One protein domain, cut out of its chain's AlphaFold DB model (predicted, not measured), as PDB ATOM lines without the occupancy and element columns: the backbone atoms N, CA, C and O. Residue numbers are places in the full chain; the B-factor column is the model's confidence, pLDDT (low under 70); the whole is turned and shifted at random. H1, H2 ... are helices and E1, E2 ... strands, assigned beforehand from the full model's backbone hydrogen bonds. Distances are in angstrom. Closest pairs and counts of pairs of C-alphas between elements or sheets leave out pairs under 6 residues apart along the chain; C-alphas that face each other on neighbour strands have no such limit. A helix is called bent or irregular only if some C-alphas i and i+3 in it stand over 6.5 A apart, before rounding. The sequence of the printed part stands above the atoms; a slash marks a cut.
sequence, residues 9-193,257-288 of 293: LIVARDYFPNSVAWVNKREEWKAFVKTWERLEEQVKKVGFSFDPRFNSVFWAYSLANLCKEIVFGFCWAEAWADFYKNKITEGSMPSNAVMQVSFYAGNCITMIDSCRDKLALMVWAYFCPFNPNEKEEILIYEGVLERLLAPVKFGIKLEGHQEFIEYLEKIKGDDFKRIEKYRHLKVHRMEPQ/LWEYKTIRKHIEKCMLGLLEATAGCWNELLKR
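This is residues 9 to 193 and 257 to 288 of the 293 residues of the protein "HEPN_Cthe2314 domain-containing protein" of Nitrospina sp (UniProt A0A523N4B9). A long bundle of four helices, H3, H4, H5 and H10, makes an elongated body: the hairpin of H4 and H5 forms the core together with H10, and H3 packs on H10. H6 and H9 pack on H5 and H8 packs on H10, H2 packs on H4, and residues 86 to 92 stick out at one end. The printed part has 217 residues, with ten named helices and one named strand in the order H1 to H9, E1, H10; its class is mostly helix. The whole is compact, with a radius of gyration of the C-alphas of 18.8 A and spans of 59 by 37 by 28 A.

H1 is residues 10 to 13, beginning at C-alpha 10 (-51.294, 9.109, -52.339). H2 is residues 17 to 24, and H3 is 27 to 46, 29.0 A long. H4, residues 52 to 87, spans 53.0 A and is irregular: C-alphas 53 and 56 are 7.5 A apart. H5, residues 99 to 127, spans 42.7 A. H6 is 141 to 149, H7 151 to 154, H8 162 to 169 and H9 174 to 187, 20.3 A long. E1 is residues 257 to 259 and pairs with no named strand. H10, residues 260 to 285, spans 36.4 A and ends at C-alpha 285 (-26.203, 4.824, -63.133).

H5 and H10 are the hubs, touching five helices each. They touch each other, closest at C-alphas 109 and 267, 6.7 A, at a shallow tilt of 25 degrees, the same way. H4 and H5 form a helical hairpin at 19 degrees, opposite ways, closest at C-alphas 56 and 122, 4.6 A. H10 touches H3 with residues 272 to 283 alone, closest at C-alphas 279 and 32, 4.8 A. H8 touches H10 at 12 degrees, opposite ways, closest at C-alphas 167 and 277, 4.7 A. H6 touches H5, closest at C-alphas 141 and 117, 4.7 A. H9 touches H5 at a steep tilt of 62 degrees, closest at C-alphas 179 and 109, 5.8 A. H2 touches H4, closest at C-alphas 19 and 75, 5.1 A. H1 and H2 touch only at the corner, and only just, with 3 pairs of C-alphas within 8 A. H7 is near H6; E1 and H10 meet only through their link. Every O i to N i+4 pair is within hydrogen-bond range in H2, H3, H6, H8 and H10, against 30 of 32 in H4, 24 of 25 in H5 and 8 of 10 in H9; H1 and H7 are too short for one.

The C-alphas farthest apart, of Thr 89 and Gly 155, are 60.4 A apart. Residues 194 to 256 are not printed, and C-alphas 193 and 257 are 4.8 A apart across the cut. The links H4 to H5 and H5 to H6 are long. Mean pLDDT of the printed part is 80.2; 49 residues are under 70, among them 9 to 15, 90 to 99 and 129 to 138.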
ATOM      1  N   LEU A   9     -47.983   6.381 -52.836       47.75
ATOM      2  CA  LEU A   9     -48.202   6.934 -51.495       47.75
ATOM      3  C   LEU A   9     -49.452   7.817 -51.364       47.75
ATOM      4  O   LEU A   9     -49.897   8.024 -50.237       47.75
ATOM      5  N   ILE A  10     -50.046   8.328 -52.449       46.22
ATOM      6  CA  ILE A  10     -51.294   9.109 -52.339       46.22
ATOM      7  C   ILE A  10     -52.461   8.198 -51.997       46.22
ATOM      8  O   ILE A  10     -53.223   8.538 -51.100       46.22
ATOM      9  N   VAL A  11     -52.531   7.004 -52.597       41.31
ATOM     10  CA  VAL A  11     -53.532   5.989 -52.212       41.31
ATOM     11  C   VAL A  11     -53.412   5.641 -50.725       41.31
ATOM     12  O   VAL A  11     -54.397   5.315 -50.083       41.31
ATOM     13  N   ALA A  12     -52.212   5.758 -50.157       49.78
ATOM     14  CA  ALA A  12     -51.908   5.488 -48.758       49.78
ATOM     15  C   ALA A  12     -52.226   6.682 -47.824       49.78
ATOM     16  O   ALA A  12     -52.572   6.497 -46.655       49.78
ATOM     17  N   ARG A  13     -52.140   7.917 -48.339       53.50
ATOM     18  CA  ARG A  13     -52.343   9.167 -47.585       53.50
ATOM     19  C   ARG A  13     -53.739   9.260 -46.972       53.50
ATOM     20  O   ARG A  13     -53.860   9.759 -45.855       53.50
ATOM     21  N   ASP A  14     -54.744   8.755 -47.677       54.75
ATOM     22  CA  ASP A  14     -56.142   8.780 -47.235       54.75
ATOM     23  C   ASP A  14     -56.405   7.825 -46.060       54.75
ATOM     24  O   ASP A  14     -57.295   8.071 -45.248       54.75
ATOM     25  N   TYR A  15     -55.600   6.768 -45.917       58.25
ATOM     26  CA  TYR A  15     -55.752   5.783 -44.846       58.25
ATOM     27  C   TYR A  15     -54.879   6.084 -43.618       58.25
ATOM     28  O   TYR A  15     -55.230   5.676 -42.511       58.25
ATOM     29  N   PHE A  16     -53.744   6.779 -43.776       72.00
ATOM     30  CA  PHE A  16     -52.809   7.063 -42.673       72.00
ATOM     31  C   PHE A  16     -51.985   8.348 -42.914       72.00
ATOM     32  O   PHE A  16     -50.786   8.305 -43.223       72.00
ATOM     33  N   PRO A  17     -52.607   9.530 -42.730       72.69
ATOM     34  CA  PRO A  17     -52.036  10.815 -43.137       72.69
ATOM     35  C   PRO A  17     -50.784  11.211 -42.347       72.69
ATOM     36  O   PRO A  17     -49.897  11.856 -42.903       72.69
ATOM     37  N   ASN A  18     -50.677  10.811 -41.075       80.19
ATOM     38  CA  ASN A  18     -49.560  11.201 -40.209       80.19
ATOM     39  C   ASN A  18     -48.247  10.519 -40.619       80.19
ATOM     40  O   ASN A  18     -47.241  11.203 -40.819       80.19
ATOM     41  N   SER A  19     -48.258   9.196 -40.803       80.19
ATOM     42  CA  SER A  19     -47.074   8.427 -41.206       80.19
ATOM     43  C   SER A  19     -46.601   8.821 -42.607       80.19
ATOM     44  O   SER A  19     -45.413   9.051 -42.821       80.19
ATOM     45  N   VAL A  20     -47.533   9.017 -43.549       81.88
ATOM     46  CA  VAL A  20     -47.205   9.485 -44.908       81.88
ATOM     47  C   VAL A  20     -46.641  10.905 -44.887       81.88
ATOM     48  O   VAL A  20     -45.643  11.184 -45.553       81.88
ATOM     49  N   ALA A  21     -47.227  11.815 -44.102       83.75
ATOM     50  CA  ALA A  21     -46.694  13.166 -43.952       83.75
ATOM     51  C   ALA A  21     -45.293  13.168 -43.326       83.75
ATOM     52  O   ALA A  21     -44.466  13.999 -43.700       83.75
ATOM     53  N   TRP A  22     -45.017  12.251 -42.394       89.19
ATOM     54  CA  TRP A  22     -43.686  12.081 -41.820       89.19
ATOM     55  C   TRP A  22     -42.674  11.632 -42.881       89.19
ATOM     56  O   TRP A  22     -41.645  12.288 -43.036       89.19
ATOM     57  N   VAL A  23     -42.993  10.600 -43.672       87.62
ATOM     58  CA  VAL A  23     -42.116  10.123 -44.758       87.62
ATOM     59  C   VAL A  23     -41.872  11.217 -45.798       87.62
ATOM     60  O   VAL A  23     -40.731  11.466 -46.169       87.62
ATOM     61  N   ASN A  24     -42.911  11.939 -46.221       87.38
ATOM     62  CA  ASN A  24     -42.788  12.989 -47.238       87.38
ATOM     63  C   ASN A  24     -41.901  14.171 -46.810       87.38
ATOM     64  O   ASN A  24     -41.451  14.948 -47.654       87.38
ATOM     65  N   LYS A  25     -41.629  14.324 -45.509       90.12
ATOM     66  CA  LYS A  25     -40.692  15.329 -44.989       90.12
ATOM     67  C   LYS A  25     -39.237  14.856 -44.995       90.12
ATOM     68  O   LYS A  25     -38.361  15.699 -44.834       90.12
ATOM     69  N   ARG A  26     -38.975  13.558 -45.175       92.06
ATOM     70  CA  ARG A  26     -37.626  12.975 -45.191       92.06
ATOM     71  C   ARG A  26     -36.879  13.355 -46.464       92.06
ATOM     72  O   ARG A  26     -37.408  13.208 -47.566       92.06
ATOM     73  N   GLU A  27     -35.641  13.809 -46.314       94.88
ATOM     74  CA  GLU A  27     -34.796  14.179 -47.454       94.88
ATOM     75  C   GLU A  27     -34.395  12.951 -48.275       94.88
ATOM     76  O   GLU A  27     -34.356  13.018 -49.502       94.88
ATOM     77  N   GLU A  28     -34.213  11.802 -47.623       95.00
ATOM     78  CA  GLU A  28     -33.895  10.524 -48.265       95.00
ATOM     79  C   GLU A  28     -35.014  10.098 -49.230       95.00
ATOM     80  O   GLU A  28     -34.753   9.690 -50.362       95.00
ATOM     81  N   TRP A  29     -36.275  10.270 -48.818       93.75
ATOM     82  CA  TRP A  29     -37.441   9.974 -49.653       93.75
ATOM     83  C   TRP A  29     -37.565  10.938 -50.836       93.75
ATOM     84  O   TRP A  29     -37.762  10.509 -51.972       93.75
ATOM     85  N   LYS A  30     -37.401  12.245 -50.600       92.75
ATOM     86  CA  LYS A  30     -37.442  13.251 -51.675       92.75
ATOM     87  C   LYS A  30     -36.341  13.013 -52.709       92.75
ATOM     88  O   LYS A  30     -36.601  13.089 -53.909       92.75
ATOM     89  N   ALA A  31     -35.125  12.709 -52.254       92.88
ATOM     90  CA  ALA A  31     -33.996  12.392 -53.122       92.88
ATOM     91  C   ALA A  31     -34.254  11.120 -53.942       92.88
ATOM     92  O   ALA A  31     -33.980  11.103 -55.145       92.88
ATOM     93  N   PHE A  32     -34.829  10.090 -53.315       95.00
ATOM     94  CA  PHE A  32     -35.254   8.861 -53.980       95.00
ATOM     95  C   PHE A  32     -36.279   9.131 -55.088       95.00
ATOM     96  O   PHE A  32     -36.025   8.766 -56.234       95.00
ATOM     97  N   VAL A  33     -37.382   9.830 -54.789       92.94
ATOM     98  CA  VAL A  33     -38.432  10.143 -55.778       92.94
ATOM     99  C   VAL A  33     -37.865  10.958 -56.938       92.94
ATOM    100  O   VAL A  33     -38.016  10.574 -58.094       92.94
ATOM    101  N   LYS A  34     -37.120  12.028 -56.640       92.75
ATOM    102  CA  LYS A  34     -36.512  12.884 -57.666       92.75
ATOM    103  C   LYS A  34     -35.556  12.114 -58.579       92.75
ATOM    104  O   LYS A  34     -35.498  12.361 -59.782       92.75
ATOM    105  N   THR A  35     -34.749  11.217 -58.013       92.31
ATOM    106  CA  THR A  35     -33.784  10.442 -58.805       92.31
ATOM    107  C   THR A  35     -34.487   9.360 -59.623       92.31
ATOM    108  O   THR A  35     -34.118   9.145 -60.776       92.31
ATOM    109  N   TRP A  36     -35.534   8.744 -59.066       92.75
ATOM    110  CA  TRP A  36     -36.394   7.804 -59.778       92.75
ATOM    111  C   TRP A  36     -37.028   8.434 -61.022       92.75
ATOM    112  O   TRP A  36     -36.892   7.889 -62.112       92.75
ATOM    113  N   GLU A  37     -37.658   9.603 -60.876       91.19
ATOM    114  CA  GLU A  37     -38.308  10.316 -61.985       91.19
ATOM    115  C   GLU A  37     -37.326  10.605 -63.126       91.19
ATOM    116  O   GLU A  37     -37.632  10.375 -64.297       91.19
ATOM    117  N   ARG A  38     -36.104  11.038 -62.785       90.31
ATOM    118  CA  ARG A  38     -35.034  11.272 -63.765       90.31
ATOM    119  C   ARG A  38     -34.612   9.991 -64.478       90.31
ATOM    120  O   ARG A  38     -34.425  10.014 -65.692       90.31
ATOM    121  N   LEU A  39     -34.431   8.895 -63.740       88.25
ATOM    122  CA  LEU A  39     -34.077   7.598 -64.318       88.25
ATOM    123  C   LEU A  39     -35.168   7.115 -65.275       88.25
ATOM    124  O   LEU A  39     -34.871   6.747 -66.409       88.25
ATOM    125  N   GLU A  40     -36.423   7.179 -64.847       87.62
ATOM    126  CA  GLU A  40     -37.565   6.752 -65.644       87.62
ATOM    127  C   GLU A  40     -37.701   7.565 -66.942       87.62
ATOM    128  O   GLU A  40     -37.941   6.995 -68.009       87.62
ATOM    129  N   GLU A  41     -37.510   8.886 -66.878       86.62
ATOM    130  CA  GLU A  41     -37.543   9.758 -68.054       86.62
ATOM    131  C   GLU A  41     -36.442   9.402 -69.065       86.62
ATOM    132  O   GLU A  41     -36.714   9.294 -70.262       86.62
ATOM    133  N   GLN A  42     -35.209   9.186 -68.597       82.12
ATOM    134  CA  GLN A  42     -34.082   8.856 -69.476       82.12
ATOM    135  C   GLN A  42     -34.247   7.487 -70.134       82.12
ATOM    136  O   GLN A  42     -34.028   7.333 -71.334       82.12
ATOM    137  N   VAL A  43     -34.714   6.492 -69.383       80.12
ATOM    138  CA  VAL A  43     -34.952   5.152 -69.931       80.12
ATOM    139  C   VAL A  43     -36.060   5.177 -70.992       80.12
ATOM    140  O   VAL A  43     -35.922   4.537 -72.037       80.12
ATOM    141  N   LYS A  44     -37.123   5.973 -70.791       81.56
ATOM    142  CA  LYS A  44     -38.184   6.168 -71.799       81.56
ATOM    143  C   LYS A  44     -37.656   6.760 -73.113       81.56
ATOM    144  O   LYS A  44     -38.168   6.389 -74.166       81.56
ATOM    145  N   LYS A  45     -36.643   7.635 -73.071       77.69
ATOM    146  CA  LYS A  45     -36.019   8.224 -74.274       77.69
ATOM    147  C   LYS A  45     -35.200   7.210 -75.073       77.69
ATOM    148  O   LYS A  45     -35.218   7.250 -76.299       77.69
ATOM    149  N   VAL A  46     -34.508   6.298 -74.389       72.56
ATOM    150  CA  VAL A  46     -33.613   5.307 -75.016       72.56
ATOM    151  C   VAL A  46     -34.378   4.120 -75.622       72.56
ATOM    152  O   VAL A  46     -33.937   3.557 -76.623       72.56
ATOM    153  N   GLY A  47     -35.544   3.771 -75.069       65.94
ATOM    154  CA  GLY A  47     -36.387   2.671 -75.548       65.94
ATOM    155  C   GLY A  47     -35.981   1.299 -74.988       65.94
ATOM    156  O   GLY A  47     -34.805   0.967 -74.861       65.94
ATOM    157  N   PHE A  48     -36.978   0.476 -74.644       60.72
ATOM    158  CA  PHE A  48     -36.787  -0.853 -74.053       60.72
ATOM    159  C   PHE A  48     -36.621  -1.925 -75.138       60.72
ATOM    160  O   PHE A  48     -37.588  -2.565 -75.546       60.72
ATOM    161  N   SER A  49     -35.391  -2.152 -75.588       61.81
ATOM    162  CA  SER A  49     -35.022  -3.439 -76.194       61.81
ATOM    163  C   SER A  49     -34.223  -4.243 -75.169       61.81
ATOM    164  O   SER A  49     -33.437  -3.670 -74.415       61.81
ATOM    165  N   PHE A  50     -34.480  -5.552 -75.065       58.47
ATOM    166  CA  PHE A  50     -33.741  -6.404 -74.133       58.47
ATOM    167  C   PHE A  50     -32.268  -6.438 -74.542       58.47
ATOM    168  O   PHE A  50     -31.926  -6.917 -75.621       58.47
ATOM    169  N   ASP A  51     -31.413  -5.927 -73.664       64.50
ATOM    170  CA  ASP A  51     -29.971  -5.911 -73.843       64.50
ATOM    171  C   ASP A  51     -29.312  -6.064 -72.462       64.50
ATOM    172  O   ASP A  51     -29.582  -5.253 -71.567       64.50
ATOM    173  N   PRO A  52     -28.455  -7.088 -72.267       64.38
ATOM    174  CA  PRO A  52     -27.774  -7.353 -71.000       64.38
ATOM    175  C   PRO A  52     -27.002  -6.157 -70.428       64.38
ATOM    176  O   PRO A  52     -26.808  -6.064 -69.216       64.38
ATOM    177  N   ARG A  53     -26.600  -5.191 -71.268       64.75
ATOM    178  CA  ARG A  53     -25.967  -3.937 -70.828       64.75
ATOM    179  C   ARG A  53     -26.888  -3.089 -69.947       64.75
ATOM    180  O   ARG A  53     -26.379  -2.282 -69.167       64.75
ATOM    181  N   PHE A  54     -28.206  -3.281 -70.026       74.62
ATOM    182  CA  PHE A  54     -29.216  -2.607 -69.204       74.62
ATOM    183  C   PHE A  54     -29.714  -3.452 -68.022       74.62
ATOM    184  O   PHE A  54     -30.661  -3.040 -67.354       74.62
ATOM    185  N   ASN A  55     -29.082  -4.587 -67.695       78.75
ATOM    186  CA  ASN A  55     -29.458  -5.397 -66.526       78.75
ATOM    187  C   ASN A  55     -29.519  -4.563 -65.235       78.75
ATOM    188  O   ASN A  55     -30.475  -4.677 -64.469       78.75
ATOM    189  N   SER A  56     -28.562  -3.653 -65.028       83.62
ATOM    190  CA  SER A  56     -28.573  -2.720 -63.894       83.62
ATOM    191  C   SER A  56     -29.785  -1.774 -63.905       83.62
ATOM    192  O   SER A  56     -30.311  -1.428 -62.852       83.62
ATOM    193  N   VAL A  57     -30.287  -1.383 -65.079       84.50
ATOM    194  CA  VAL A  57     -31.504  -0.565 -65.205       84.50
ATOM    195  C   VAL A  57     -32.742  -1.387 -64.844       84.50
ATOM    196  O   VAL A  57     -33.572  -0.917 -64.076       84.50
ATOM    197  N   PHE A  58     -32.865  -2.632 -65.307       82.50
ATOM    198  CA  PHE A  58     -34.000  -3.491 -64.933       82.50
ATOM    199  C   PHE A  58     -34.067  -3.751 -63.421       82.50
ATOM    200  O   PHE A  58     -35.143  -3.690 -62.815       82.50
ATOM    201  N   TRP A  59     -32.913  -3.968 -62.786       86.44
ATOM    202  CA  TRP A  59     -32.834  -4.070 -61.331       86.44
ATOM    203  C   TRP A  59     -33.233  -2.768 -60.630       86.44
ATOM    204  O   TRP A  59     -33.923  -2.826 -59.612       86.44
ATOM    205  N   ALA A  60     -32.902  -1.601 -61.195       89.25
ATOM    206  CA  ALA A  60     -33.337  -0.310 -60.664       89.25
ATOM    207  C   ALA A  60     -34.871  -0.174 -60.596       89.25
ATOM    208  O   ALA A  60     -35.390   0.293 -59.584       89.25
ATOM    209  N   TYR A  61     -35.614  -0.654 -61.599       88.19
ATOM    210  CA  TYR A  61     -37.088  -0.676 -61.548       88.19
ATOM    211  C   TYR A  61     -37.612  -1.567 -60.414       88.19
ATOM    212  O   TYR A  61     -38.513  -1.179 -59.668       88.19
ATOM    213  N   SER A  62     -37.015  -2.749 -60.252       87.56
ATOM    214  CA  SER A  62     -37.382  -3.674 -59.173       87.56
ATOM    215  C   SER A  62     -37.113  -3.069 -57.791       87.56
ATOM    216  O   SER A  62     -37.931  -3.211 -56.884       87.56
ATOM    217  N   LEU A  63     -35.995  -2.354 -57.642       92.69
ATOM    218  CA  LEU A  63     -35.641  -1.630 -56.422       92.69
ATOM    219  C   LEU A  63     -36.619  -0.500 -56.121       92.69
ATOM    220  O   LEU A  63     -37.029  -0.346 -54.974       92.69
ATOM    221  N   ALA A  64     -37.041   0.252 -57.138       92.19
ATOM    222  CA  ALA A  64     -37.981   1.348 -56.950       92.19
ATOM    223  C   ALA A  64     -39.309   0.869 -56.358       92.19
ATOM    224  O   ALA A  64     -39.811   1.456 -55.396       92.19
ATOM    225  N   ASN A  65     -39.856  -0.220 -56.901       90.19
ATOM    226  CA  ASN A  65     -41.087  -0.820 -56.394       90.19
ATOM    227  C   ASN A  65     -40.899  -1.355 -54.973       90.19
ATOM    228  O   ASN A  65     -41.704  -1.052 -54.096       90.19
ATOM    229  N   LEU A  66     -39.795  -2.054 -54.713       92.94
ATOM    230  CA  LEU A  66     -39.536  -2.628 -53.398       92.94
ATOM    231  C   LEU A  66     -39.329  -1.556 -52.315       92.94
ATOM    232  O   LEU A  66     -39.868  -1.677 -51.219       92.94
ATOM    233  N   CYS A  67     -38.619  -0.464 -52.614       94.25
ATOM    234  CA  CYS A  67     -38.499   0.683 -51.711       94.25
ATOM    235  C   CYS A  67     -39.865   1.315 -51.402       94.25
ATOM    236  O   CYS A  67     -40.144   1.625 -50.244       94.25
ATOM    237  N   LYS A  68     -40.736   1.472 -52.409       91.62
ATOM    238  CA  LYS A  68     -42.108   1.974 -52.216       91.62
ATOM    239  C   LYS A  68     -42.932   1.033 -51.329       91.62
ATOM    240  O   LYS A  68     -43.618   1.511 -50.429       91.62
ATOM    241  N   GLU A  69     -42.832  -0.279 -51.533       90.31
ATOM    242  CA  GLU A  69     -43.514  -1.290 -50.713       90.31
ATOM    243  C   GLU A  69     -43.021  -1.302 -49.260       90.31
ATOM    244  O   GLU A  69     -43.837  -1.377 -48.341       90.31
ATOM    245  N   ILE A  70     -41.710  -1.159 -49.027       93.50
ATOM    246  CA  ILE A  70     -41.137  -1.029 -47.676       93.50
ATOM    247  C   ILE A  70     -41.706   0.202 -46.972       93.50
ATOM    248  O   ILE A  70     -42.180   0.103 -45.841       93.50
ATOM    249  N   VAL A  71     -41.694   1.355 -47.642       92.56
ATOM    250  CA  VAL A  71     -42.222   2.610 -47.087       92.56
ATOM    251  C   VAL A  71     -43.719   2.492 -46.790       92.56
ATOM    252  O   VAL A  71     -44.184   2.916 -45.731       92.56
ATOM    253  N   PHE A  72     -44.480   1.887 -47.700       89.81
ATOM    254  CA  PHE A  72     -45.901   1.622 -47.507       89.81
ATOM    255  C   PHE A  72     -46.152   0.707 -46.301       89.81
ATOM    256  O   PHE A  72     -46.974   1.031 -45.442       89.81
ATOM    257  N   GLY A  73     -45.412  -0.400 -46.197       89.12
ATOM    258  CA  GLY A  73     -45.498  -1.329 -45.073       89.12
ATOM    259  C   GLY A  73     -45.142  -0.670 -43.740       89.12
ATOM    260  O   GLY A  73     -45.824  -0.908 -42.745       89.12
ATOM    261  N   PHE A  74     -44.135   0.208 -43.720       92.25
ATOM    262  CA  PHE A  74     -43.758   0.963 -42.526       92.25
ATOM    263  C   PHE A  74     -44.884   1.901 -42.077       92.25
ATOM    264  O   PHE A  74     -45.262   1.897 -40.906       92.25
ATOM    265  N   CYS A  75     -45.479   2.652 -43.007       90.31
ATOM    266  CA  CYS A  75     -46.610   3.529 -42.706       90.31
ATOM    267  C   CYS A  75     -47.821   2.762 -42.151       90.31
ATOM    268  O   CYS A  75     -48.455   3.230 -41.203       90.31
ATOM    269  N   TRP A  76     -48.112   1.581 -42.703       87.44
ATOM    270  CA  TRP A  76     -49.163   0.697 -42.198       87.44
ATOM    271  C   TRP A  76     -48.859   0.142 -40.811       87.44
ATOM    272  O   TRP A  76     -49.754   0.102 -39.966       87.44
ATOM    273  N   ALA A  77     -47.616  -0.283 -40.572       87.50
ATOM    274  CA  ALA A  77     -47.192  -0.759 -39.263       87.50
ATOM    275  C   ALA A  77     -47.405   0.327 -38.196       87.50
ATOM    276  O   ALA A  77     -48.007   0.042 -37.164       87.50
ATOM    277  N   GLU A  78     -47.017   1.573 -38.488       89.12
ATOM    278  CA  GLU A  78     -47.234   2.727 -37.603       89.12
ATOM    279  C   GLU A  78     -48.723   3.006 -37.361       89.12
ATOM    280  O   GLU A  78     -49.147   3.165 -36.219       89.12
ATOM    281  N   ALA A  79     -49.545   3.007 -38.412       85.12
ATOM    282  CA  ALA A  79     -50.974   3.276 -38.277       85.12
ATOM    283  C   ALA A  79     -51.686   2.226 -37.409       85.12
ATOM    284  O   ALA A  79     -52.483   2.565 -36.530       85.12
ATOM    285  N   TRP A  80     -51.376   0.943 -37.619       84.31
ATOM    286  CA  TRP A  80     -51.915  -0.133 -36.792       84.31
ATOM    287  C   TRP A  80     -51.370  -0.096 -35.369       84.31
ATOM    288  O   TRP A  80     -52.107  -0.397 -34.431       84.31
ATOM    289  N   ALA A  81     -50.106   0.289 -35.197       84.50
ATOM    290  CA  ALA A  81     -49.502   0.444 -33.887       84.50
ATOM    291  C   ALA A  81     -50.221   1.513 -33.060       84.50
ATOM    292  O   ALA A  81     -50.564   1.266 -31.903       84.50
ATOM    293  N   ASP A  82     -50.491   2.671 -33.660       84.50
ATOM    294  CA  ASP A  82     -51.222   3.764 -33.021       84.50
ATOM    295  C   ASP A  82     -52.669   3.366 -32.719       84.50
ATOM    296  O   ASP A  82     -53.160   3.573 -31.608       84.50
ATOM    297  N   PHE A  83     -53.348   2.726 -33.675       82.00
ATOM    298  CA  PHE A  83     -54.691   2.188 -33.464       82.00
ATOM    299  C   PHE A  83     -54.739   1.223 -32.275       82.00
ATOM    300  O   PHE A  83     -55.623   1.336 -31.425       82.00
ATOM    301  N   TYR A  84     -53.786   0.291 -32.204       77.62
ATOM    302  CA  TYR A  84     -53.705  -0.697 -31.134       77.62
ATOM    303  C   TYR A  84     -53.451  -0.017 -29.787       77.62
ATOM    304  O   TYR A  84     -54.167  -0.282 -28.821       77.62
ATOM    305  N   LYS A  85     -52.498   0.925 -29.736       80.38
ATOM    306  CA  LYS A  85     -52.156   1.664 -28.514       80.38
ATOM    307  C   LYS A  85     -53.329   2.444 -27.920       80.38
ATOM    308  O   LYS A  85     -53.401   2.600 -26.705       80.38
ATOM    309  N   ASN A  86     -54.233   2.913 -28.775       80.69
ATOM    310  CA  ASN A  86     -55.412   3.680 -28.380       80.69
ATOM    311  C   ASN A  86     -56.612   2.810 -27.972       80.69
ATOM    312  O   ASN A  86     -57.565   3.332 -27.398       80.69
ATOM    313  N   LYS A  87     -56.613   1.510 -28.298       75.88
ATOM    314  CA  LYS A  87     -57.768   0.618 -28.080       75.88
ATOM    315  C   LYS A  87     -57.549  -0.470 -27.043       75.88
ATOM    316  O   LYS A  87     -58.521  -1.091 -26.620       75.88
ATOM    317  N   ILE A  88     -56.303  -0.740 -26.679       72.62
ATOM    318  CA  ILE A  88     -55.938  -1.851 -25.806       72.62
ATOM    319  C   ILE A  88     -55.217  -1.300 -24.576       72.62
ATOM    320  O   ILE A  88     -54.667  -0.204 -24.599       72.62
ATOM    321  N   THR A  89     -55.312  -2.010 -23.456       71.62
ATOM    322  CA  THR A  89     -54.698  -1.599 -22.190       71.62
ATOM    323  C   THR A  89     -53.281  -2.151 -22.087       71.62
ATOM    324  O   THR A  89     -52.993  -3.251 -22.569       71.62
ATOM    325  N   GLU A  90     -52.397  -1.414 -21.420       69.94
ATOM    326  CA  GLU A  90     -51.062  -1.902 -21.082       69.94
ATOM    327  C   GLU A  90     -51.152  -3.210 -20.271       69.94
ATOM    328  O   GLU A  90     -51.973  -3.333 -19.364       69.94
ATOM    329  N   GLY A  91     -50.339  -4.209 -20.628       65.00
ATOM    330  CA  GLY A  91     -50.372  -5.542 -20.011       65.00
ATOM    331  C   GLY A  91     -51.287  -6.562 -20.698       65.00
ATOM    332  O   GLY A  91     -51.286  -7.725 -20.287       65.00
ATOM    333  N   SER A  92     -52.010  -6.164 -21.750       67.50
ATOM    334  CA  SER A  92     -52.709  -7.091 -22.652       67.50
ATOM    335  C   SER A  92     -51.732  -8.022 -23.386       67.50
ATOM    336  O   SER A  92     -50.538  -7.743 -23.447       67.50
ATOM    337  N   MET A  93     -52.248  -9.125 -23.941       65.69
ATOM    338  CA  MET A  93     -51.460 -10.095 -24.717       65.69
ATOM    339  C   MET A  93     -50.715  -9.433 -25.896       65.69
ATOM    340  O   MET A  93     -51.225  -8.450 -26.443       65.69
ATOM    341  N   PRO A  94     -49.579 -10.005 -26.347       67.62
ATOM    342  CA  PRO A  94     -48.793  -9.472 -27.454       67.62
ATOM    343  C   PRO A  94     -49.617  -9.181 -28.710       67.62
ATOM    344  O   PRO A  94     -50.576  -9.888 -29.035       67.62
ATOM    345  N   SER A  95     -49.201  -8.177 -29.489       60.72
ATOM    346  CA  SER A  95     -49.930  -7.759 -30.696       60.72
ATOM    347  C   SER A  95     -49.998  -8.818 -31.785       60.72
ATOM    348  O   SER A  95     -50.785  -8.658 -32.703       60.72
ATOM    349  N   ASN A  96     -49.248  -9.921 -31.713       59.91
ATOM    350  CA  ASN A  96     -49.435 -11.020 -32.666       59.91
ATOM    351  C   ASN A  96     -50.824 -11.684 -32.533       59.91
ATOM    352  O   ASN A  96     -51.288 -12.300 -33.488       59.91
ATOM    353  N   ALA A  97     -51.508 -11.503 -31.396       58.28
ATOM    354  CA  ALA A  97     -52.908 -11.876 -31.221       58.28
ATOM    355  C   ALA A  97     -53.850 -11.031 -32.108       58.28
ATOM    356  O   ALA A  97     -54.980 -11.434 -32.372       58.28
ATOM    357  N   VAL A  98     -53.373  -9.881 -32.608       62.69
ATOM    358  CA  VAL A  98     -54.020  -9.001 -33.593       62.69
ATOM    359  C   VAL A  98     -53.048  -8.799 -34.766       62.69
ATOM    360  O   VAL A  98     -52.268  -7.849 -34.827       62.69
ATOM    361  N   MET A  99     -53.076  -9.760 -35.691       67.31
ATOM    362  CA  MET A  99     -52.059 -10.058 -36.712       67.31
ATOM    363  C   MET A  99     -51.481  -8.861 -37.498       67.31
ATOM    364  O   MET A  99     -50.354  -8.944 -37.979       67.31
ATOM    365  N   GLN A 100     -52.204  -7.752 -37.651       77.31
ATOM    366  CA  GLN A 100     -51.895  -6.690 -38.608       77.31
ATOM    367  C   GLN A 100     -50.555  -5.980 -38.344       77.31
ATOM    368  O   GLN A 100     -49.741  -5.893 -39.262       77.31
ATOM    369  N   VAL A 101     -50.270  -5.512 -37.117       74.88
ATOM    370  CA  VAL A 101     -48.984  -4.827 -36.823       74.88
ATOM    371  C   VAL A 101     -47.809  -5.773 -37.063       74.88
ATOM    372  O   VAL A 101     -46.831  -5.424 -37.729       74.88
ATOM    373  N   SER A 102     -47.937  -7.000 -36.554       77.06
ATOM    374  CA  SER A 102     -46.919  -8.045 -36.680       77.06
ATOM    375  C   SER A 102     -46.678  -8.448 -38.134       77.06
ATOM    376  O   SER A 102     -45.535  -8.671 -38.538       77.06
ATOM    377  N   PHE A 103     -47.736  -8.482 -38.943       81.12
ATOM    378  CA  PHE A 103     -47.668  -8.765 -40.370       81.12
ATOM    379  C   PHE A 103     -46.895  -7.684 -41.130       81.12
ATOM    380  O   PHE A 103     -45.919  -7.999 -41.812       81.12
ATOM    381  N   TYR A 104     -47.267  -6.408 -40.981       84.56
ATOM    382  CA  TYR A 104     -46.614  -5.325 -41.724       84.56
ATOM    383  C   TYR A 104     -45.155  -5.116 -41.304       84.56
ATOM    384  O   TYR A 104     -44.292  -4.961 -42.170       84.56
ATOM    385  N   ALA A 105     -44.844  -5.201 -40.005       84.06
ATOM    386  CA  ALA A 105     -43.463  -5.137 -39.525       84.06
ATOM    387  C   ALA A 105     -42.619  -6.322 -40.037       84.06
ATOM    388  O   ALA A 105     -41.493  -6.127 -40.498       84.06
ATOM    389  N   GLY A 106     -43.173  -7.540 -40.019       81.94
ATOM    390  CA  GLY A 106     -42.508  -8.737 -40.548       81.94
ATOM    391  C   GLY A 106     -42.249  -8.672 -42.057       81.94
ATOM    392  O   GLY A 106     -41.171  -9.054 -42.523       81.94
ATOM    393  N   ASN A 107     -43.200  -8.134 -42.820       85.31
ATOM    394  CA  ASN A 107     -43.021  -7.923 -44.254       85.31
ATOM    395  C   ASN A 107     -41.938  -6.880 -44.527       85.31
ATOM    396  O   ASN A 107     -41.079  -7.122 -45.369       85.31
ATOM    397  N   CYS A 108     -41.912  -5.768 -43.785       89.75
ATOM    398  CA  CYS A 108     -40.847  -4.769 -43.914       89.75
ATOM    399  C   CYS A 108     -39.462  -5.377 -43.678       89.75
ATOM    400  O   CYS A 108     -38.567  -5.154 -44.483       89.75
ATOM    401  N   ILE A 109     -39.299  -6.185 -42.624       89.00
ATOM    402  CA  ILE A 109     -38.047  -6.901 -42.326       89.00
ATOM    403  C   ILE A 109     -37.587  -7.731 -43.532       89.00
ATOM    404  O   ILE A 109     -36.441  -7.630 -43.961       89.00
ATOM    405  N   THR A 110     -38.499  -8.514 -44.111       86.81
ATOM    406  CA  THR A 110     -38.190  -9.399 -45.244       86.81
ATOM    407  C   THR A 110     -37.875  -8.613 -46.519       86.81
ATOM    408  O   THR A 110     -36.960  -8.962 -47.264       86.81
ATOM    409  N   MET A 111     -38.620  -7.538 -46.777       90.69
ATOM    410  CA  MET A 111     -38.419  -6.694 -47.953       90.69
ATOM    411  C   MET A 111     -37.131  -5.874 -47.863       90.69
ATOM    412  O   MET A 111     -36.454  -5.738 -48.874       90.69
ATOM    413  N   ILE A 112     -36.764  -5.368 -46.679       93.75
ATOM    414  CA  ILE A 112     -35.500  -4.650 -46.443       93.75
ATOM    415  C   ILE A 112     -34.309  -5.537 -46.799       93.75
ATOM    416  O   ILE A 112     -33.442  -5.106 -47.554       93.75
ATOM    417  N   ASP A 113     -34.305  -6.774 -46.304       89.69
ATOM    418  CA  ASP A 113     -33.273  -7.770 -46.602       89.69
ATOM    419  C   ASP A 113     -33.173  -8.030 -48.114       89.69
ATOM    420  O   ASP A 113     -32.126  -7.841 -48.732       89.69
ATOM    421  N   SER A 114     -34.312  -8.313 -48.759       90.06
ATOM    422  CA  SER A 114     -34.354  -8.522 -50.209       90.06
ATOM    423  C   SER A 114     -33.921  -7.288 -51.011       90.06
ATOM    424  O   SER A 114     -33.332  -7.427 -52.083       90.06
ATOM    425  N   CYS A 115     -34.225  -6.081 -50.530       93.50
ATOM    426  CA  CYS A 115     -33.866  -4.832 -51.195       93.50
ATOM    427  C   CYS A 115     -32.361  -4.584 -51.133       93.50
ATOM    428  O   CYS A 115     -31.761  -4.217 -52.142       93.50
ATOM    429  N   ARG A 116     -31.746  -4.865 -49.979       93.25
ATOM    430  CA  ARG A 116     -30.298  -4.788 -49.767       93.25
ATOM    431  C   ARG A 116     -29.539  -5.649 -50.782       93.25
ATOM    432  O   ARG A 116     -28.654  -5.143 -51.472       93.25
ATOM    433  N   ASP A 117     -29.946  -6.909 -50.935       90.50
ATOM    434  CA  ASP A 117     -29.349  -7.839 -51.903       90.50
ATOM    435  C   ASP A 117     -29.550  -7.378 -53.350       90.50
ATOM    436  O   ASP A 117     -28.610  -7.354 -54.144       90.50
ATOM    437  N   LYS A 118     -30.770  -6.961 -53.703       91.44
ATOM    438  CA  LYS A 118     -31.074  -6.477 -55.059       91.44
ATOM    439  C   LYS A 118     -30.284  -5.223 -55.416       91.44
ATOM    440  O   LYS A 118     -29.909  -5.064 -56.576       91.44
ATOM    441  N   LEU A 119     -30.012  -4.347 -54.447       93.38
ATOM    442  CA  LEU A 119     -29.211  -3.149 -54.675       93.38
ATOM    443  C   LEU A 119     -27.764  -3.530 -54.982       93.38
ATOM    444  O   LEU A 119     -27.190  -3.017 -55.939       93.38
ATOM    445  N   ALA A 120     -27.205  -4.484 -54.237       90.81
ATOM    446  CA  ALA A 120     -25.886  -5.025 -54.533       90.81
ATOM    447  C   ALA A 120     -25.844  -5.690 -55.916       90.81
ATOM    448  O   ALA A 120     -24.965  -5.370 -56.711       90.81
ATOM    449  N   LEU A 121     -26.824  -6.532 -56.259       88.06
ATOM    450  CA  LEU A 121     -26.916  -7.166 -57.581       88.06
ATOM    451  C   LEU A 121     -27.039  -6.149 -58.722       88.06
ATOM    452  O   LEU A 121     -26.445  -6.344 -59.779       88.06
ATOM    453  N   MET A 122     -27.760  -5.043 -58.517       89.56
ATOM    454  CA  MET A 122     -27.842  -3.949 -59.488       89.56
ATOM    455  C   MET A 122     -26.464  -3.342 -59.776       89.56
ATOM    456  O   MET A 122     -26.113  -3.135 -60.939       89.56
ATOM    457  N   VAL A 123     -25.692  -3.052 -58.723       88.00
ATOM    458  CA  VAL A 123     -24.328  -2.510 -58.839       88.00
ATOM    459  C   VAL A 123     -23.393  -3.543 -59.449       88.00
ATOM    460  O   VAL A 123     -22.600  -3.226 -60.326       88.00
ATOM    461  N   TRP A 124     -23.514  -4.802 -59.046       84.88
ATOM    462  CA  TRP A 124     -22.759  -5.899 -59.633       84.88
ATOM    463  C   TRP A 124     -23.020  -5.960 -61.150       84.88
ATOM    464  O   TRP A 124     -22.074  -5.998 -61.936       84.88
ATOM    465  N   ALA A 125     -24.285  -5.833 -61.571       81.62
ATOM    466  CA  ALA A 125     -24.707  -5.919 -62.975       81.62
ATOM    467  C   ALA A 125     -24.194  -4.754 -63.823       81.62
ATOM    468  O   ALA A 125     -24.174  -4.833 -65.051       81.62
ATOM    469  N   TYR A 126     -23.808  -3.657 -63.169       81.50
ATOM    470  CA  TYR A 126     -23.169  -2.529 -63.822       81.50
ATOM    471  C   TYR A 126     -21.763  -2.898 -64.315       81.50
ATOM    472  O   TYR A 126     -21.408  -2.566 -65.446       81.50
ATOM    473  N   PHE A 127     -20.978  -3.595 -63.487       76.62
ATOM    474  CA  PHE A 127     -19.585  -3.945 -63.787       76.62
ATOM    475  C   PHE A 127     -19.436  -5.291 -64.499       76.62
ATOM    476  O   PHE A 127     -18.478  -5.491 -65.244       76.62
ATOM    477  N   CYS A 128     -20.363  -6.220 -64.276       74.31
ATOM    478  CA  CYS A 128     -20.333  -7.564 -64.837       74.31
ATOM    479  C   CYS A 128     -21.733  -7.922 -65.358       74.31
ATOM    480  O   CYS A 128     -22.646  -8.114 -64.557       74.31
ATOM    481  N   PRO A 129     -21.961  -7.986 -66.681       63.16
ATOM    482  CA  PRO A 129     -23.237  -8.464 -67.200       63.16
ATOM    483  C   PRO A 129     -23.415  -9.948 -66.837       63.16
ATOM    484  O   PRO A 129     -22.726 -10.794 -67.394       63.16
ATOM    485  N   PHE A 130     -24.324 -10.254 -65.904       60.78
ATOM    486  CA  PHE A 130     -24.594 -11.634 -65.469       60.78
ATOM    487  C   PHE A 130     -25.225 -12.495 -66.544       60.78
ATOM    488  O   PHE A 130     -26.127 -12.044 -67.262       60.78
ATOM    489  N   ASN A 131     -24.841 -13.770 -66.546       55.81
ATOM    490  CA  ASN A 131     -25.629 -14.830 -67.146       55.81
ATOM    491  C   ASN A 131     -26.549 -15.428 -66.063       55.81
ATOM    492  O   ASN A 131     -26.094 -16.217 -65.236       55.81
ATOM    493  N   PRO A 132     -27.864 -15.134 -66.063       52.28
ATOM    494  CA  PRO A 132     -28.779 -15.632 -65.032       52.28
ATOM    495  C   PRO A 132     -28.931 -17.167 -65.018       52.28
ATOM    496  O   PRO A 132     -29.549 -17.705 -64.099       52.28
ATOM    497  N   ASN A 133     -28.393 -17.878 -66.017       50.12
ATOM    498  CA  ASN A 133     -28.410 -19.341 -66.086       50.12
ATOM    499  C   ASN A 133     -27.245 -20.004 -65.329       50.12
ATOM    500  O   ASN A 133     -27.270 -21.217 -65.118       50.12
ATOM    501  N   GLU A 134     -26.240 -19.237 -64.901       59.00
ATOM    502  CA  GLU A 134     -25.090 -19.741 -64.155       59.00
ATOM    503  C   GLU A 134     -25.320 -19.529 -62.652       59.00
ATOM    504  O   GLU A 134     -25.229 -18.424 -62.121       59.00
ATOM    505  N   LYS A 135     -25.652 -20.614 -61.934       50.88
ATOM    506  CA  LYS A 135     -25.958 -20.592 -60.486       50.88
ATOM    507  C   LYS A 135     -24.852 -19.969 -59.624       50.88
ATOM    508  O   LYS A 135     -25.137 -19.512 -58.520       50.88
ATOM    509  N   GLU A 136     -23.614 -19.981 -60.108       56.94
ATOM    510  CA  GLU A 136     -22.423 -19.494 -59.406       56.94
ATOM    511  C   GLU A 136     -22.352 -17.955 -59.331       56.94
ATOM    512  O   GLU A 136     -21.544 -17.414 -58.572       56.94
ATOM    513  N   GLU A 137     -23.230 -17.241 -60.051       58.47
ATOM    514  CA  GLU A 137     -23.266 -15.772 -60.086       58.47
ATOM    515  C   GLU A 137     -24.325 -15.130 -59.166       58.47
ATOM    516  O   GLU A 137     -24.345 -13.906 -59.017       58.47
ATOM    517  N   ILE A 138     -25.182 -15.916 -58.497       65.88
ATOM    518  CA  ILE A 138     -26.188 -15.380 -57.560       65.88
ATOM    519  C   ILE A 138     -25.546 -15.164 -56.183       65.88
ATOM    520  O   ILE A 138     -25.560 -16.037 -55.316       65.88
ATOM    521  N   LEU A 139     -24.965 -13.982 -55.989       75.06
ATOM    522  CA  LEU A 139     -24.317 -13.570 -54.743       75.06
ATOM    523  C   LEU A 139     -25.268 -12.742 -53.868       75.06
ATOM    524  O   LEU A 139     -26.009 -11.900 -54.369       75.06
ATOM    525  N   ILE A 140     -25.197 -12.949 -52.552       84.75
ATOM    526  CA  ILE A 140     -25.814 -12.055 -51.556       84.75
ATOM    527  C   ILE A 140     -24.977 -10.782 -51.383       84.75
ATOM    528  O   ILE A 140     -23.824 -10.734 -51.827       84.75
ATOM    529  N   TYR A 141     -25.528  -9.775 -50.700       88.25
ATOM    530  CA  TYR A 141     -24.890  -8.480 -50.470       88.25
ATOM    531  C   TYR A 141     -23.412  -8.592 -50.063       88.25
ATOM    532  O   TYR A 141     -22.555  -7.966 -50.690       88.25
ATOM    533  N   GLU A 142     -23.084  -9.400 -49.048       87.75
ATOM    534  CA  GLU A 142     -21.709  -9.533 -48.554       87.75
ATOM    535  C   GLU A 142     -20.767 -10.089 -49.628       87.75
ATOM    536  O   GLU A 142     -19.641  -9.610 -49.765       87.75
ATOM    537  N   GLY A 143     -21.237 -11.060 -50.415       86.56
ATOM    538  CA  GLY A 143     -20.457 -11.676 -51.487       86.56
ATOM    539  C   GLY A 143     -20.212 -10.721 -52.654       86.56
ATOM    540  O   GLY A 143     -19.111 -10.691 -53.201       86.56
ATOM    541  N   VAL A 144     -21.207  -9.903 -53.010       87.25
ATOM    542  CA  VAL A 144     -21.037  -8.842 -54.013       87.25
ATOM    543  C   VAL A 144     -20.050  -7.790 -53.512       87.25
ATOM    544  O   VAL A 144     -19.115  -7.433 -54.229       87.25
ATOM    545  N   LEU A 145     -20.229  -7.306 -52.281       87.25
ATOM    546  CA  LEU A 145     -19.384  -6.253 -51.729       87.25
ATOM    547  C   LEU A 145     -17.923  -6.706 -51.605       87.25
ATOM    548  O   LEU A 145     -17.030  -5.938 -51.953       87.25
ATOM    549  N   GLU A 146     -17.657  -7.945 -51.172       85.94
ATOM    550  CA  GLU A 146     -16.289  -8.487 -51.117       85.94
ATOM    551  C   GLU A 146     -15.617  -8.444 -52.496       85.94
ATOM    552  O   GLU A 146     -14.460  -8.033 -52.616       85.94
ATOM    553  N   ARG A 147     -16.349  -8.826 -53.550       84.50
ATOM    554  CA  ARG A 147     -15.824  -8.821 -54.919       84.50
ATOM    555  C   ARG A 147     -15.537  -7.416 -55.430       84.50
ATOM    556  O   ARG A 147     -14.491  -7.201 -56.040       84.50
ATOM    557  N   LEU A 148     -16.424  -6.465 -55.139       82.00
ATOM    558  CA  LEU A 148     -16.244  -5.060 -55.502       82.00
ATOM    559  C   LEU A 148     -15.087  -4.397 -54.735       82.00
ATOM    560  O   LEU A 148     -14.393  -3.557 -55.296       82.00
ATOM    561  N   LEU A 149     -14.836  -4.784 -53.480       82.88
ATOM    562  CA  LEU A 149     -13.735  -4.237 -52.674       82.88
ATOM    563  C   LEU A 149     -12.369  -4.864 -52.992       82.88
ATOM    564  O   LEU A 149     -11.338  -4.247 -52.722       82.88
ATOM    565  N   ALA A 150     -12.335  -6.067 -53.567       82.38
ATOM    566  CA  ALA A 150     -11.100  -6.767 -53.929       82.38
ATOM    567  C   ALA A 150     -11.040  -7.128 -55.429       82.38
ATOM    568  O   ALA A 150     -10.800  -8.287 -55.774       82.38
ATOM    569  N   PRO A 151     -11.193  -6.158 -56.348       75.50
ATOM    570  CA  PRO A 151     -11.387  -6.426 -57.773       75.50
ATOM    571  C   PRO A 151     -10.244  -7.236 -58.403       75.50
ATOM    572  O   PRO A 151     -10.498  -8.148 -59.183       75.50
ATOM    573  N   VAL A 152      -8.989  -6.989 -57.999       77.06
ATOM    574  CA  VAL A 152      -7.804  -7.718 -58.497       77.06
ATOM    575  C   VAL A 152      -7.851  -9.209 -58.144       77.06
ATOM    576  O   VAL A 152      -7.537 -10.042 -58.991       77.06
ATOM    577  N   LYS A 153      -8.288  -9.562 -56.923       75.94
ATOM    578  CA  LYS A 153      -8.426 -10.961 -56.468       75.94
ATOM    579  C   LYS A 153      -9.419 -11.736 -57.339       75.94
ATOM    580  O   LYS A 153      -9.264 -12.938 -57.518       75.94
ATOM    581  N   PHE A 154     -10.425 -11.041 -57.864       71.06
ATOM    582  CA  PHE A 154     -11.525 -11.626 -58.623       71.06
ATOM    583  C   PHE A 154     -11.467 -11.312 -60.127       71.06
ATOM    584  O   PHE A 154     -12.409 -11.630 -60.843       71.06
ATOM    585  N   GLY A 155     -10.379 -10.703 -60.616       67.50
ATOM    586  CA  GLY A 155     -10.199 -10.382 -62.037       67.50
ATOM    587  C   GLY A 155     -11.191  -9.351 -62.594       67.50
ATOM    588  O   GLY A 155     -11.438  -9.336 -63.797       67.50
ATOM    589  N   ILE A 156     -11.771  -8.501 -61.743       70.62
ATOM    590  CA  ILE A 156     -12.780  -7.504 -62.123       70.62
ATOM    591  C   ILE A 156     -12.089  -6.178 -62.440       70.62
ATOM    592  O   ILE A 156     -11.204  -5.733 -61.709       70.62
ATOM    593  N   LYS A 157     -12.527  -5.504 -63.504       68.31
ATOM    594  CA  LYS A 157     -12.075  -4.152 -63.837       68.31
ATOM    595  C   LYS A 157     -13.141  -3.134 -63.427       68.31
ATOM    596  O   LYS A 157     -14.188  -3.046 -64.061       68.31
ATOM    597  N   LEU A 158     -12.868  -2.369 -62.372       69.94
ATOM    598  CA  LEU A 158     -13.736  -1.289 -61.898       69.94
ATOM    599  C   LEU A 158     -13.201   0.046 -62.425       69.94
ATOM    600  O   LEU A 158     -12.345   0.667 -61.802       69.94
ATOM    601  N   GLU A 159     -13.649   0.474 -63.602       68.00
ATOM    602  CA  GLU A 159     -13.355   1.826 -64.088       68.00
ATOM    603  C   GLU A 159     -14.451   2.800 -63.633       68.00
ATOM    604  O   GLU A 159     -15.630   2.597 -63.909       68.00
ATOM    605  N   GLY A 160     -14.039   3.879 -62.962       58.34
ATOM    606  CA  GLY A 160     -14.764   5.151 -62.962       58.34
ATOM    607  C   GLY A 160     -15.868   5.398 -61.934       58.34
ATOM    608  O   GLY A 160     -16.449   6.471 -62.023       58.34
ATOM    609  N   HIS A 161     -16.172   4.505 -60.981       65.50
ATOM    610  CA  HIS A 161     -17.320   4.726 -60.076       65.50
ATOM    611  C   HIS A 161     -17.151   4.135 -58.661       65.50
ATOM    612  O   HIS A 161     -17.894   3.234 -58.259       65.50
ATOM    613  N   GLN A 162     -16.182   4.646 -57.893       74.19
ATOM    614  CA  GLN A 162     -15.987   4.295 -56.474       74.19
ATOM    615  C   GLN A 162     -17.228   4.652 -55.630       74.19
ATOM    616  O   GLN A 162     -17.549   3.982 -54.651       74.19
ATOM    617  N   GLU A 163     -17.979   5.655 -56.076       82.44
ATOM    618  CA  GLU A 163     -19.186   6.185 -55.455       82.44
ATOM    619  C   GLU A 163     -20.286   5.120 -55.308       82.44
ATOM    620  O   GLU A 163     -20.994   5.105 -54.303       82.44
ATOM    621  N   PHE A 164     -20.408   4.169 -56.248       85.12
ATOM    622  CA  PHE A 164     -21.335   3.035 -56.099       85.12
ATOM    623  C   PHE A 164     -21.026   2.216 -54.845       85.12
ATOM    624  O   PHE A 164     -21.934   1.820 -54.114       85.12
ATOM    625  N   ILE A 165     -19.740   1.953 -54.613       85.00
ATOM    626  CA  ILE A 165     -19.280   1.165 -53.474       85.00
ATOM    627  C   ILE A 165     -19.535   1.949 -52.190       85.00
ATOM    628  O   ILE A 165     -20.076   1.382 -51.247       85.00
ATOM    629  N   GLU A 166     -19.255   3.254 -52.176       88.50
ATOM    630  CA  GLU A 166     -19.532   4.118 -51.023       88.50
ATOM    631  C   GLU A 166     -21.017   4.102 -50.627       88.50
ATOM    632  O   GLU A 166     -21.345   4.020 -49.443       88.50
ATOM    633  N   TYR A 167     -21.937   4.125 -51.600       90.38
ATOM    634  CA  TYR A 167     -23.371   4.009 -51.319       90.38
ATOM    635  C   TYR A 167     -23.765   2.622 -50.804       90.38
ATOM    636  O   TYR A 167     -24.586   2.540 -49.888       90.38
ATOM    637  N   LEU A 168     -23.176   1.541 -51.328       89.06
ATOM    638  CA  LEU A 168     -23.385   0.205 -50.765       89.06
ATOM    639  C   LEU A 168     -22.855   0.128 -49.330       89.06
ATOM    640  O   LEU A 168     -23.535  -0.390 -48.455       89.06
ATOM    641  N   GLU A 169     -21.702   0.709 -49.020       88.44
ATOM    642  CA  GLU A 169     -21.173   0.689 -47.656       88.44
ATOM    643  C   GLU A 169     -22.095   1.367 -46.630       88.44
ATOM    644  O   GLU A 169     -22.080   0.978 -45.463       88.44
ATOM    645  N   LYS A 170     -22.985   2.286 -47.035       85.81
ATOM    646  CA  LYS A 170     -24.005   2.868 -46.136       85.81
ATOM    647  C   LYS A 170     -25.025   1.853 -45.628       85.81
ATOM    648  O   LYS A 170     -25.586   2.029 -44.549       85.81
ATOM    649  N   ILE A 171     -25.256   0.780 -46.382       90.06
ATOM    650  CA  ILE A 171     -26.136  -0.326 -45.982       90.06
ATOM    651  C   ILE A 171     -25.354  -1.472 -45.319       90.06
ATOM    652  O   ILE A 171     -25.866  -2.579 -45.150       90.06
ATOM    653  N   LYS A 172     -24.114  -1.203 -44.889       83.88
ATOM    654  CA  LYS A 172     -23.341  -2.025 -43.957       83.88
ATOM    655  C   LYS A 172     -23.588  -1.511 -42.544       83.88
ATOM    656  O   LYS A 172     -23.289  -0.368 -42.218       83.88
ATOM    657  N   GLY A 173     -24.090  -2.361 -41.661       79.44
ATOM    658  CA  GLY A 173     -24.251  -1.944 -40.275       79.44
ATOM    659  C   GLY A 173     -25.022  -2.926 -39.423       79.44
ATOM    660  O   GLY A 173     -25.686  -3.838 -39.917       79.44
ATOM    661  N   ASP A 174     -24.938  -2.711 -38.116       85.56
ATOM    662  CA  ASP A 174     -25.594  -3.569 -37.140       85.56
ATOM    663  C   ASP A 174     -27.116  -3.507 -37.235       85.56
ATOM    664  O   ASP A 174     -27.769  -4.492 -36.915       85.56
ATOM    665  N   ASP A 175     -27.695  -2.389 -37.682       87.31
ATOM    666  CA  ASP A 175     -29.144  -2.280 -37.866       87.31
ATOM    667  C   ASP A 175     -29.641  -3.271 -38.946       87.31
ATOM    668  O   ASP A 175     -30.592  -4.008 -38.686       87.31
ATOM    669  N   PHE A 176     -28.943  -3.402 -40.083       88.94
ATOM    670  CA  PHE A 176     -29.267  -4.400 -41.118       88.94
ATOM    671  C   PHE A 176     -29.046  -5.836 -40.623       88.94
ATOM    672  O   PHE A 176     -29.943  -6.669 -40.735       88.94
ATOM    673  N   LYS A 177     -27.922  -6.102 -39.940       86.19
ATOM    674  CA  LYS A 177     -27.662  -7.414 -39.311       86.19
ATOM    675  C   LYS A 177     -28.715  -7.790 -38.263       86.19
ATOM    676  O   LYS A 177     -28.988  -8.967 -38.040       86.19
ATOM    677  N   ARG A 178     -29.286  -6.809 -37.556       84.69
ATOM    678  CA  ARG A 178     -30.384  -7.038 -36.603       84.69
ATOM    679  C   ARG A 178     -31.662  -7.430 -37.340       84.69
ATOM    680  O   ARG A 178     -32.295  -8.394 -36.924       84.69
ATOM    681  N   ILE A 179     -31.991  -6.746 -38.438       83.50
ATOM    682  CA  ILE A 179     -33.132  -7.087 -39.302       83.50
ATOM    683  C   ILE A 179     -33.009  -8.514 -39.866       83.50
ATOM    684  O   ILE A 179     -33.959  -9.291 -39.766       83.50
ATOM    685  N   GLU A 180     -31.829  -8.912 -40.341       79.88
ATOM    686  CA  GLU A 180     -31.544 -10.283 -40.804       79.88
ATOM    687  C   GLU A 180     -31.779 -11.342 -39.725       79.88
ATOM    688  O   GLU A 180     -32.434 -12.361 -39.961       79.88
ATOM    689  N   LYS A 181     -31.306 -11.087 -38.499       75.88
ATOM    690  CA  LYS A 181     -31.569 -11.981 -37.363       75.88
ATOM    691  C   LYS A 181     -33.069 -12.173 -37.129       75.88
ATOM    692  O   LYS A 181     -33.487 -13.289 -36.821       75.88
ATOM    693  N   TYR A 182     -33.882 -11.128 -37.307       75.00
ATOM    694  CA  TYR A 182     -35.339 -11.236 -37.186       75.00
ATOM    695  C   TYR A 182     -35.955 -12.084 -38.308       75.00
ATOM    696  O   TYR A 182     -36.874 -12.866 -38.052       75.00
ATOM    697  N   ARG A 183     -35.428 -11.993 -39.536       70.81
ATOM    698  CA  ARG A 183     -35.888 -12.794 -40.683       70.81
ATOM    699  C   ARG A 183     -35.702 -14.294 -40.448       70.81
ATOM    700  O   ARG A 183     -36.630 -15.066 -40.692       70.81
ATOM    701  N   HIS A 184     -34.541 -14.719 -39.950       65.44
ATOM    702  CA  HIS A 184     -34.268 -16.142 -39.713       65.44
ATOM    703  C   HIS A 184     -35.283 -16.791 -38.763       65.44
ATOM    704  O   HIS A 184     -35.705 -17.924 -38.984       65.44
ATOM    705  N   LEU A 185     -35.741 -16.063 -37.744       61.75
ATOM    706  CA  LEU A 185     -36.697 -16.585 -36.766       61.75
ATOM    707  C   LEU A 185     -38.086 -16.826 -37.384       61.75
ATOM    708  O   LEU A 185     -38.685 -17.873 -37.141       61.75
ATOM    709  N   LYS A 186     -38.525 -15.952 -38.304       58.81
ATOM    710  CA  LYS A 186     -39.734 -16.158 -39.128       58.81
ATOM    711  C   LYS A 186     -39.641 -17.409 -40.012       58.81
ATOM    712  O   LYS A 186     -40.610 -18.159 -40.109       58.81
ATOM    713  N   VAL A 187     -38.486 -17.659 -40.638       52.03
ATOM    714  CA  VAL A 187     -38.280 -18.826 -41.523       52.03
ATOM    715  C   VAL A 187     -38.393 -20.148 -40.753       52.03
ATOM    716  O   VAL A 187     -38.925 -21.126 -41.274       52.03
ATOM    717  N   HIS A 188     -37.988 -20.171 -39.482       50.19
ATOM    718  CA  HIS A 188     -38.073 -21.358 -38.625       50.19
ATOM    719  C   HIS A 188     -39.457 -21.584 -37.977       50.19
ATOM    720  O   HIS A 188     -39.561 -22.343 -37.016       50.19
ATOM    721  N   ARG A 189     -40.529 -20.970 -38.509       50.19
ATOM    722  CA  ARG A 189     -41.927 -21.038 -38.016       50.19
ATOM    723  C   ARG A 189     -42.149 -20.559 -36.575       50.19
ATOM    724  O   ARG A 189     -43.268 -20.650 -36.078       50.19
ATOM    725  N   MET A 190     -41.132 -20.020 -35.909       58.19
ATOM    726  CA  MET A 190     -41.308 -19.314 -34.645       58.19
ATOM    727  C   MET A 190     -41.686 -17.882 -34.990       58.19
ATOM    728  O   MET A 190     -40.820 -17.036 -35.207       58.19
ATOM    729  N   GLU A 191     -42.990 -17.632 -35.131       60.00
ATOM    730  CA  GLU A 191     -43.453 -16.271 -35.355       60.00
ATOM    731  C   GLU A 191     -43.075 -15.415 -34.147       60.00
ATOM    732  O   GLU A 191     -43.554 -15.661 -33.037       60.00
ATOM    733  N   PRO A 192     -42.216 -14.415 -34.347       65.88
ATOM    734  CA  PRO A 192     -41.848 -13.533 -33.272       65.88
ATOM    735  C   PRO A 192     -43.046 -12.698 -32.850       65.88
ATOM    736  O   PRO A 192     -43.813 -12.202 -33.681       65.88
ATOM    737  N   GLN A 193     -43.202 -12.545 -31.545       75.06
ATOM    738  CA  GLN A 193     -44.352 -11.865 -30.979       75.06
ATOM    739  C   GLN A 193     -43.986 -10.401 -30.740       75.06
ATOM    740  O   GLN A 193     -43.043 -10.104 -30.014       75.06
ATOM    741  N   LEU A 257     -40.387 -12.429 -27.521       73.88
ATOM    742  CA  LEU A 257     -41.052 -11.143 -27.606       73.88
ATOM    743  C   LEU A 257     -40.101 -10.053 -28.045       73.88
ATOM    744  O   LEU A 257     -38.971  -9.947 -27.565       73.88
ATOM    745  N   TRP A 258     -40.601  -9.197 -28.920       80.00
ATOM    746  CA  TRP A 258     -39.868  -8.060 -29.430       80.00
ATOM    747  C   TRP A 258     -40.643  -6.786 -29.217       80.00
ATOM    748  O   TRP A 258     -41.799  -6.660 -29.609       80.00
ATOM    749  N   GLU A 259     -39.970  -5.790 -28.672       84.69
ATOM    750  CA  GLU A 259     -40.572  -4.482 -28.520       84.69
ATOM    751  C   GLU A 259     -40.759  -3.816 -29.880       84.69
ATOM    752  O   GLU A 259     -39.804  -3.602 -30.639       84.69
ATOM    753  N   TYR A 260     -41.992  -3.399 -30.145       86.69
ATOM    754  CA  TYR A 260     -42.361  -2.644 -31.329       86.69
ATOM    755  C   TYR A 260     -41.450  -1.433 -31.528       86.69
ATOM    756  O   TYR A 260     -40.948  -1.210 -32.624       86.69
ATOM    757  N   LYS A 261     -41.171  -0.675 -30.460       88.88
ATOM    758  CA  LYS A 261     -40.307   0.515 -30.507       88.88
ATOM    759  C   LYS A 261     -38.908   0.200 -31.047       88.88
ATOM    760  O   LYS A 261     -38.343   0.997 -31.798       88.88
ATOM    761  N   THR A 262     -38.367  -0.959 -30.682       89.31
ATOM    762  CA  THR A 262     -37.045  -1.417 -31.117       89.31
ATOM    763  C   THR A 262     -37.075  -1.827 -32.586       89.31
ATOM    764  O   THR A 262     -36.270  -1.324 -33.372       89.31
ATOM    765  N   ILE A 263     -38.051  -2.648 -32.987       88.50
ATOM    766  CA  ILE A 263     -38.229  -3.059 -34.389       88.50
ATOM    767  C   ILE A 263     -38.452  -1.842 -35.286       88.50
ATOM    768  O   ILE A 263     -37.761  -1.684 -36.289       88.50
ATOM    769  N   ARG A 264     -39.374  -0.954 -34.897       92.06
ATOM    770  CA  ARG A 264     -39.691   0.296 -35.594       92.06
ATOM    771  C   ARG A 264     -38.427   1.090 -35.885       92.06
ATOM    772  O   ARG A 264     -38.216   1.488 -37.021       92.06
ATOM    773  N   LYS A 265     -37.562   1.284 -34.883       93.19
ATOM    774  CA  LYS A 265     -36.306   2.029 -35.044       93.19
ATOM    775  C   LYS A 265     -35.348   1.350 -36.026       93.19
ATOM    776  O   LYS A 265     -34.693   2.042 -36.799       93.19
ATOM    777  N   HIS A 266     -35.245   0.022 -35.995       93.00
ATOM    778  CA  HIS A 266     -34.392  -0.719 -36.927       93.00
ATOM    779  C   HIS A 266     -34.926  -0.656 -38.360       93.00
ATOM    780  O   HIS A 266     -34.156  -0.345 -39.266       93.00
ATOM    781  N   ILE A 267     -36.232  -0.865 -38.552       94.06
ATOM    782  CA  ILE A 267     -36.894  -0.732 -39.857       94.06
ATOM    783  C   ILE A 267     -36.716   0.690 -40.388       94.06
ATOM    784  O   ILE A 267     -36.269   0.851 -41.517       94.06
ATOM    785  N   GLU A 268     -37.004   1.708 -39.572       94.94
ATOM    786  CA  GLU A 268     -36.895   3.121 -39.946       94.94
ATOM    787  C   GLU A 268     -35.490   3.449 -40.461       94.94
ATOM    788  O   GLU A 268     -35.329   3.945 -41.574       94.94
ATOM    789  N   LYS A 269     -34.457   3.111 -39.686       94.94
ATOM    790  CA  LYS A 269     -33.068   3.364 -40.079       94.94
ATOM    791  C   LYS A 269     -32.661   2.616 -41.345       94.94
ATOM    792  O   LYS A 269     -32.037   3.212 -42.217       94.94
ATOM    793  N   CYS A 270     -32.995   1.329 -41.444       95.38
ATOM    794  CA  CYS A 270     -32.636   0.526 -42.612       95.38
ATOM    795  C   CYS A 270     -33.357   1.028 -43.866       95.38
ATOM    796  O   CYS A 270     -32.744   1.141 -44.921       95.38
ATOM    797  N   MET A 271     -34.637   1.388 -43.747       95.75
ATOM    798  CA  MET A 271     -35.424   1.986 -44.823       95.75
ATOM    799  C   MET A 271     -34.791   3.291 -45.312       95.75
ATOM    800  O   MET A 271     -34.584   3.444 -46.511       95.75
ATOM    801  N   LEU A 272     -34.453   4.216 -44.409       95.31
ATOM    802  CA  LEU A 272     -33.825   5.486 -44.790       95.31
ATOM    803  C   LEU A 272     -32.454   5.272 -45.442       95.31
ATOM    804  O   LEU A 272     -32.190   5.851 -46.494       95.31
ATOM    805  N   GLY A 273     -31.628   4.379 -44.884       95.38
ATOM    806  CA  GLY A 273     -30.339   4.011 -45.476       95.38
ATOM    807  C   GLY A 273     -30.479   3.389 -46.869       95.38
ATOM    808  O   GLY A 273     -29.713   3.722 -47.769       95.38
ATOM    809  N   LEU A 274     -31.493   2.539 -47.084       96.06
ATOM    810  CA  LEU A 274     -31.794   1.970 -48.401       96.06
ATOM    811  C   LEU A 274     -32.241   3.037 -49.401       96.06
ATOM    812  O   LEU A 274     -31.791   3.003 -50.543       96.06
ATOM    813  N   LEU A 275     -33.103   3.975 -49.001       96.00
ATOM    814  CA  LEU A 275     -33.546   5.069 -49.873       96.00
ATOM    815  C   LEU A 275     -32.362   5.939 -50.306       96.00
ATOM    816  O   LEU A 275     -32.219   6.233 -51.492       96.00
ATOM    817  N   GLU A 276     -31.490   6.295 -49.360       95.50
ATOM    818  CA  GLU A 276     -30.290   7.086 -49.627       95.50
ATOM    819  C   GLU A 276     -29.314   6.352 -50.556       95.50
ATOM    820  O   GLU A 276     -28.884   6.913 -51.567       95.50
ATOM    821  N   ALA A 277     -28.990   5.092 -50.251       95.19
ATOM    822  CA  ALA A 277     -28.085   4.287 -51.066       95.19
ATOM    823  C   ALA A 277     -28.646   4.053 -52.475       95.19
ATOM    824  O   ALA A 277     -27.930   4.204 -53.460       95.19
ATOM    825  N   THR A 278     -29.944   3.759 -52.589       95.75
ATOM    826  CA  THR A 278     -30.615   3.546 -53.880       95.75
ATOM    827  C   THR A 278     -30.578   4.809 -54.735       95.75
ATOM    828  O   THR A 278     -30.172   4.753 -55.896       95.75
ATOM    829  N   ALA A 279     -30.931   5.964 -54.161       94.56
ATOM    830  CA  ALA A 279     -30.855   7.248 -54.854       94.56
ATOM    831  C   ALA A 279     -29.422   7.575 -55.303       94.56
ATOM    832  O   ALA A 279     -29.210   8.043 -56.422       94.56
ATOM    833  N   GLY A 280     -28.431   7.313 -54.451       93.31
ATOM    834  CA  GLY A 280     -27.019   7.477 -54.784       93.31
ATOM    835  C   GLY A 280     -26.591   6.622 -55.974       93.31
ATOM    836  O   GLY A 280     -26.147   7.145 -56.995       93.31
ATOM    837  N   CYS A 281     -26.831   5.314 -55.891       92.38
ATOM    838  CA  CYS A 281     -26.509   4.372 -56.956       92.38
ATOM    839  C   CYS A 281     -27.230   4.708 -58.276       92.38
ATOM    840  O   CYS A 281     -26.651   4.579 -59.352       92.38
ATOM    841  N   TRP A 282     -28.479   5.176 -58.241       92.81
ATOM    842  CA  TRP A 282     -29.162   5.612 -59.462       92.81
ATOM    843  C   TRP A 282     -28.562   6.877 -60.074       92.81
ATOM    844  O   TRP A 282     -28.517   6.984 -61.298       92.81
ATOM    845  N   ASN A 283     -28.080   7.822 -59.262       90.94
ATOM    846  CA  ASN A 283     -27.370   8.988 -59.788       90.94
ATOM    847  C   ASN A 283     -26.076   8.584 -60.502       90.94
ATOM    848  O   ASN A 283     -25.778   9.151 -61.550       90.94
ATOM    849  N   GLU A 284     -25.355   7.584 -59.993       88.19
ATOM    850  CA  GLU A 284     -24.196   7.020 -60.691       88.19
ATOM    851  C   GLU A 284     -24.597   6.296 -61.981       88.19
ATOM    852  O   GLU A 284     -23.998   6.518 -63.034       88.19
ATOM    853  N   LEU A 285     -25.676   5.508 -61.949       86.75
ATOM    854  CA  LEU A 285     -26.203   4.824 -63.133       86.75
ATOM    855  C   LEU A 285     -26.583   5.812 -64.250       86.75
ATOM    856  O   LEU A 285     -26.292   5.563 -65.420       86.75
ATOM    857  N   LEU A 286     -27.183   6.949 -63.891       85.56
ATOM    858  CA  LEU A 286     -27.576   8.024 -64.808       85.56
ATOM    859  C   LEU A 286     -26.396   8.700 -65.526       85.56
ATOM    860  O   LEU A 286     -26.605   9.327 -66.561       85.56
ATOM    861  N   LYS A 287     -25.161   8.575 -65.024       82.06
ATOM    862  CA  LYS A 287     -23.958   9.099 -65.700       82.06
ATOM    863  C   LYS A 287     -23.508   8.221 -66.877       82.06
ATOM    864  O   LYS A 287     -22.586   8.591 -67.599       82.06
ATOM    865  N   ARG A 288     -24.118   7.052 -67.088       74.31
ATOM    866  CA  ARG A 288     -23.708   6.093 -68.122       74.31
ATOM    867  C   ARG A 288     -24.319   6.430 -69.487       74.31
ATOM    868  O   ARG A 288     -25.520   6.646 -69.601       74.31
TER     869      ARG A 288